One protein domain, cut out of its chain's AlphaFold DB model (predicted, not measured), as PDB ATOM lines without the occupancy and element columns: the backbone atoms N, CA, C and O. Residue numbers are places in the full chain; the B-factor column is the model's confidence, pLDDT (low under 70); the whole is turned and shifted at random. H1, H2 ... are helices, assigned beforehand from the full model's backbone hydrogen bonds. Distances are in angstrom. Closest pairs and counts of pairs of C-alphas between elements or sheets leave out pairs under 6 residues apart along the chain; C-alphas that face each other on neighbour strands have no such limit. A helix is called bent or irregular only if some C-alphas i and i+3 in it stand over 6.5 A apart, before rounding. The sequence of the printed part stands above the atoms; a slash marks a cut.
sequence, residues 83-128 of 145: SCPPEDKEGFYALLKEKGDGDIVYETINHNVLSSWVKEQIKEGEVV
ATOM      1  N   SER A  83      46.838  23.433 171.928       85.69
ATOM      2  CA  SER A  83      45.765  22.488 171.652       85.69
ATOM      3  C   SER A  83      45.651  22.289 170.145       85.69
ATOM      4  O   SER A  83      45.857  23.214 169.364       85.69
ATOM      5  N   CYS A  84      45.341  21.059 169.740       86.62
ATOM      6  CA  CYS A  84      44.992  20.740 168.362       86.62
ATOM      7  C   CYS A  84      43.456  20.733 168.249       86.62
ATOM      8  O   CYS A  84      42.816  19.976 169.005       86.62
ATOM      9  N   PRO A  85      42.860  21.575 167.380       88.62
ATOM     10  CA  PRO A  85      41.421  21.579 167.134       88.62
ATOM     11  C   PRO A  85      40.917  20.178 166.763       88.62
ATOM     12  O   PRO A  85      41.628  19.451 166.070       88.62
ATOM     13  N   PRO A  86      39.730  19.751 167.234       86.88
ATOM     14  CA  PRO A  86      39.200  18.416 166.958       86.88
ATOM     15  C   PRO A  86      39.204  18.014 165.477       86.88
ATOM     16  O   PRO A  86      39.519  16.867 165.176       86.88
ATOM     17  N   GLU A  87      38.884  18.951 164.587       90.88
ATOM     18  CA  GLU A  87      38.833  18.797 163.131       90.88
ATOM     19  C   GLU A  87      40.197  18.499 162.493       90.88
ATOM     20  O   GLU A  87      40.259  17.798 161.486       90.88
ATOM     21  N   ASP A  88      41.286  18.951 163.116       89.81
ATOM     22  CA  ASP A  88      42.647  18.814 162.590       89.81
ATOM     23  C   ASP A  88      43.420  17.657 163.236       89.81
ATOM     24  O   ASP A  88      44.527  17.328 162.805       89.81
ATOM     25  N   LYS A  89      42.858  17.012 164.271       86.88
ATOM     26  CA  LYS A  89      43.555  15.977 165.054       86.88
ATOM     27  C   LYS A  89      44.038  14.815 164.203       86.88
ATOM     28  O   LYS A  89      45.169  14.381 164.380       86.88
ATOM     29  N   GLU A  90      43.209  14.318 163.288       85.19
ATOM     30  CA  GLU A  90      43.580  13.181 162.436       85.19
ATOM     31  C   GLU A  90      44.767  13.521 161.528       85.19
ATOM     32  O   GLU A  90      45.741  12.767 161.471       85.19
ATOM     33  N   GLY A  91      44.728  14.692 160.885       87.31
ATOM     34  CA  GLY A  91      45.825  15.187 160.055       87.31
ATOM     35  C   GLY A  91      47.094  15.447 160.869       87.31
ATOM     36  O   GLY A  91      48.192  15.092 160.443       87.31
ATOM     37  N   PHE A  92      46.950  15.994 162.077       88.19
ATOM     38  CA  PHE A  92      48.072  16.222 162.981       88.19
ATOM     39  C   PHE A  92      48.703  14.909 163.464       88.19
ATOM     40  O   PHE A  92      49.927  14.795 163.484       88.19
ATOM     41  N   TYR A  93      47.909  13.883 163.777       86.62
ATOM     42  CA  TYR A  93      48.430  12.560 164.134       86.62
ATOM     43  C   TYR A  93      49.178  11.901 162.978       86.62
ATOM     44  O   TYR A  93      50.245  11.327 163.197       86.62
ATOM     45  N   ALA A  94      48.647  11.993 161.755       86.75
ATOM     46  CA  ALA A  94      49.330  11.486 160.569       86.75
ATOM     47  C   ALA A  94      50.682  12.189 160.367       86.75
ATOM     48  O   ALA A  94      51.697  11.518 160.185       86.75
ATOM     49  N   LEU A  95      50.713  13.518 160.509       89.25
ATOM     50  CA  LEU A  95      51.934  14.317 160.419       89.25
ATOM     51  C   LEU A  95      52.971  13.928 161.483       89.25
ATOM     52  O   LEU A  95      54.157  13.831 161.175       89.25
ATOM     53  N   LEU A  96      52.546  13.703 162.731       89.12
ATOM     54  CA  LEU A  96      53.437  13.261 163.809       89.12
ATOM     55  C   LEU A  96      54.031  11.879 163.517       89.12
ATOM     56  O   LEU A  96      55.235  11.683 163.679       89.12
ATOM     57  N   LYS A  97      53.212  10.936 163.031       85.69
ATOM     58  CA  LYS A  97      53.680   9.601 162.626       85.69
ATOM     59  C   LYS A  97      54.670   9.683 161.453       85.69
ATOM     60  O   LYS A  97      55.685   8.994 161.487       85.69
ATOM     61  N   GLU A  98      54.427  10.544 160.460       88.62
ATOM     62  CA  GLU A  98      55.334  10.758 159.317       88.62
ATOM     63  C   GLU A  98      56.680  11.369 159.737       88.62
ATOM     64  O   GLU A  98      57.730  10.960 159.245       88.62
ATOM     65  N   LYS A  99      56.668  12.315 160.682       89.88
ATOM     66  CA  LYS A  99      57.879  12.991 161.179       89.88
ATOM     67  C   LYS A  99      58.738  12.145 162.122       89.88
ATOM     68  O   LYS A  99      59.810  12.594 162.514       89.88
ATOM     69  N   GLY A 100      58.296  10.934 162.465       85.31
ATOM     70  CA  GLY A 100      58.986  10.069 163.423       85.31
ATOM     71  C   GLY A 100      58.700  10.409 164.887       85.31
ATOM     72  O   GLY A 100      59.284   9.796 165.772       85.31
ATOM     73  N   ASP A 101      57.760  11.318 165.149       86.19
ATOM     74  CA  ASP A 101      57.309  11.697 166.493       86.19
ATOM     75  C   ASP A 101      56.089  10.870 166.942       86.19
ATOM     76  O   ASP A 101      55.385  11.234 167.880       86.19
ATOM     77  N   GLY A 102      55.798   9.749 166.272       79.19
ATOM     78  CA  GLY A 102      54.625   8.913 166.549       79.19
ATOM     79  C   GLY A 102      54.545   8.399 167.992       79.19
ATOM     80  O   GLY A 102      53.444   8.169 168.483       79.19
ATOM     81  N   ASP A 103      55.677   8.301 168.690       81.06
ATOM     82  CA  ASP A 103      55.757   7.849 170.085       81.06
ATOM     83  C   ASP A 103      55.061   8.792 171.079       81.06
ATOM     84  O   ASP A 103      54.695   8.370 172.177       81.06
ATOM     85  N   ILE A 104      54.836  10.063 170.714       81.62
ATOM     86  CA  ILE A 104      54.075  10.999 171.558       81.62
ATOM     87  C   ILE A 104      52.555  10.841 171.383       81.62
ATOM     88  O   ILE A 104      51.778  11.438 172.134       81.62
ATOM     89  N   VAL A 105      52.116  10.063 170.387       79.75
ATOM     90  CA  VAL A 105      50.704   9.816 170.086       79.75
ATOM     91  C   VAL A 105      50.248   8.549 170.804       79.75
ATOM     92  O   VAL A 105      50.624   7.438 170.441       79.75
ATOM     93  N   TYR A 106      49.371   8.705 171.795       78.00
ATOM     94  CA  TYR A 106      48.732   7.577 172.473       78.00
ATOM     95  C   TYR A 106      47.333   7.332 171.909       78.00
ATOM     96  O   TYR A 106      46.434   8.166 172.051       78.00
ATOM     97  N   GLU A 107      47.127   6.163 171.309       76.88
ATOM     98  CA  GLU A 107      45.790   5.690 170.954       76.88
ATOM     99  C   GLU A 107      45.082   5.229 172.230       76.88
ATOM    100  O   GLU A 107      45.585   4.402 172.992       76.88
ATOM    101  N   THR A 108      43.919   5.813 172.507       80.50
ATOM    102  CA  THR A 108      43.154   5.528 173.721       80.50
ATOM    103  C   THR A 108      41.787   4.982 173.358       80.50
ATOM    104  O   THR A 108      41.152   5.411 172.394       80.50
ATOM    105  N   ILE A 109      41.312   4.025 174.152       83.38
ATOM    106  CA  ILE A 109      39.939   3.545 174.046       83.38
ATOM    107  C   ILE A 109      39.038   4.535 174.779       83.38
ATOM    108  O   ILE A 109      39.292   4.905 175.927       83.38
ATOM    109  N   ASN A 110      37.935   4.929 174.147       85.56
ATOM    110  CA  ASN A 110      36.910   5.706 174.827       85.56
ATOM    111  C   ASN A 110      36.215   4.838 175.891       85.56
ATOM    112  O   ASN A 110      35.363   4.006 175.578       85.56
ATOM    113  N   HIS A 111      36.553   5.058 177.162       81.25
ATOM    114  CA  HIS A 111      36.023   4.287 178.291       81.25
ATOM    115  C   HIS A 111      34.492   4.334 178.430       81.25
ATOM    116  O   HIS A 111      33.894   3.364 178.909       81.25
ATOM    117  N   ASN A 112      33.848   5.428 178.008       82.00
ATOM    118  CA  ASN A 112      32.389   5.552 178.071       82.00
ATOM    119  C   ASN A 112      31.719   4.605 177.074       82.00
ATOM    120  O   ASN A 112      30.752   3.928 177.416       82.00
ATOM    121  N   VAL A 113      32.272   4.525 175.862       89.81
ATOM    122  CA  VAL A 113      31.793   3.608 174.822       89.81
ATOM    123  C   VAL A 113      32.144   2.170 175.187       89.81
ATOM    124  O   VAL A 113      31.279   1.307 175.101       89.81
ATOM    125  N   LEU A 114      33.356   1.920 175.694       91.31
ATOM    126  CA  LEU A 114      33.786   0.592 176.137       91.31
ATOM    127  C   LEU A 114      32.847   0.013 177.201       91.31
ATOM    128  O   LEU A 114      32.451  -1.143 177.113       91.31
ATOM    129  N   SER A 115      32.457   0.815 178.196       89.44
ATOM    130  CA  SER A 115      31.553   0.359 179.259       89.44
ATOM    131  C   SER A 115      30.159   0.014 178.731       89.44
ATOM    132  O   SER A 115      29.539  -0.929 179.218       89.44
ATOM    133  N   SER A 116      29.650   0.782 177.765       89.12
ATOM    134  CA  SER A 116      28.369   0.496 177.109       89.12
ATOM    135  C   SER A 116      28.454  -0.758 176.244       89.12
ATOM    136  O   SER A 116      27.613  -1.637 176.397       89.12
ATOM    137  N   TRP A 117      29.516  -0.890 175.447       92.81
ATOM    138  CA  TRP A 117      29.783  -2.076 174.638       92.81
ATOM    139  C   TRP A 117      29.856  -3.340 175.506       92.81
ATOM    140  O   TRP A 117      29.110  -4.283 175.276       92.81
ATOM    141  N   VAL A 118      30.642  -3.341 176.593       93.06
ATOM    142  CA  VAL A 118      30.724  -4.492 177.518       93.06
ATOM    143  C   VAL A 118      29.352  -4.855 178.108       93.06
ATOM    144  O   VAL A 118      29.042  -6.037 178.251       93.06
ATOM    145  N   LYS A 119      28.510  -3.870 178.453       90.00
ATOM    146  CA  LYS A 119      27.148  -4.137 178.956       90.00
ATOM    147  C   LYS A 119      26.271  -4.825 177.912       90.00
ATOM    148  O   LYS A 119      25.473  -5.680 178.287       90.00
ATOM    149  N   GLU A 120      26.395  -4.439 176.646       91.75
ATOM    150  CA  GLU A 120      25.674  -5.056 175.530       91.75
ATOM    151  C   GLU A 120      26.148  -6.495 175.304       91.75
ATOM    152  O   GLU A 120      25.313  -7.396 175.362       91.75
ATOM    153  N   GLN A 121      27.465  -6.735 175.238       93.06
ATOM    154  CA  GLN A 121      28.036  -8.088 175.127       93.06
ATOM    155  C   GLN A 121      27.509  -9.022 176.228       93.06
ATOM    156  O   GLN A 121      27.025 -10.117 175.953       93.06
ATOM    157  N   ILE A 122      27.537  -8.571 177.491       90.94
ATOM    158  CA  ILE A 122      27.034  -9.360 178.628       90.94
ATOM    159  C   ILE A 122      25.532  -9.632 178.496       90.94
ATOM    160  O   ILE A 122      25.075 -10.730 178.815       90.94
ATOM    161  N   LYS A 123      24.746  -8.642 178.055       92.06
ATOM    162  CA  LYS A 123      23.293  -8.774 177.883       92.06
ATOM    163  C   LYS A 123      22.940  -9.787 176.791       92.06
ATOM    164  O   LYS A 123      21.940 -10.488 176.931       92.06
ATOM    165  N   GLU A 124      23.741  -9.852 175.735       94.00
ATOM    166  CA  GLU A 124      23.569 -10.777 174.609       94.00
ATOM    167  C   GLU A 124      24.188 -12.159 174.871       94.00
ATOM    168  O   GLU A 124      23.943 -13.102 174.123       94.00
ATOM    169  N   GLY A 125      24.911 -12.319 175.986       88.81
ATOM    170  CA  GLY A 125      25.568 -13.572 176.361       88.81
ATOM    171  C   GLY A 125      26.875 -13.824 175.607       88.81
ATOM    172  O   GLY A 125      27.340 -14.962 175.557       88.81
ATOM    173  N   GLU A 126      27.465 -12.783 175.021       91.00
ATOM    174  CA  GLU A 126      28.728 -12.859 174.297       91.00
ATOM    175  C   GLU A 126      29.946 -12.844 175.235       91.00
ATOM    176  O   GLU A 126      29.899 -12.387 176.382       91.00
ATOM    177  N   VAL A 127      31.076 -13.345 174.727       86.38
ATOM    178  CA  VAL A 127      32.336 -13.405 175.474       86.38
ATOM    179  C   VAL A 127      32.980 -12.021 175.520       86.38
ATOM    180  O   VAL A 127      33.266 -11.412 174.490       86.38
ATOM    181  N   VAL A 128      33.257 -11.541 176.731       90.38
ATOM    182  CA  VAL A 128      34.040 -10.320 176.954       90.38
ATOM    183  C   VAL A 128      35.526 -10.692 177.070       90.38
ATOM    184  O   VAL A 128      35.839 -11.663 177.763       90.38
TER     185      VAL A 128
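Overview. This is residues 83 to 128 of the 145 residues of an uncharacterized protein of Candidatus Aminicenantes bacterium (UniProt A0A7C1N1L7). Two helices are held far apart by a long stretched link, like two ends of an open rod with no shared core: H1 stands across one end, and H2 runs on from the link toward the other end. The link turns round at the end of H1 before it stretches out, and the last residues, 125 to 128, fold back beside H2. The printed part has 46 residues with two named helices, H1 then H2, and no named strand; the class is all helix. The whole is extended, with a radius of gyration of the C-alphas of 16.0 A and spans of 44 by 20 by 12 A.

Along the chain. After Ser 83 to Pro 85 comes H1, residues 86 to 98, 19.4 A from first to last C-alpha, beginning at C-alpha 86 at (39.200, 18.416, 166.958). H1 is irregular: C-alphas 87 and 90 are 7.4 A apart. Residues 99 to 110 hold no named element. H2, residues 111 to 124, is 19.9 A long and ends at C-alpha 124 at (23.569, -10.777, 174.609).

Arrangement. H1 and H2 are apart, with no C-alpha of the one within 8 A of the other. Residues 85 to 91, of which 86 to 91 belong to H1, stand free. Residues 107 to 116, of which 111 to 116 belong to H2, stand free too. In H2 every O i to N i+4 pair is within hydrogen-bond range; in H1, 7 of 9 are.

Size, cuts and confidence. The two C-alphas farthest apart, those of Lys 99 and Gly 125, are 44.5 A apart. The link from H1 to H2, 12 residues, is long. The printed part has no cut. Its mean pLDDT is 87.1, and no printed residue is under 70.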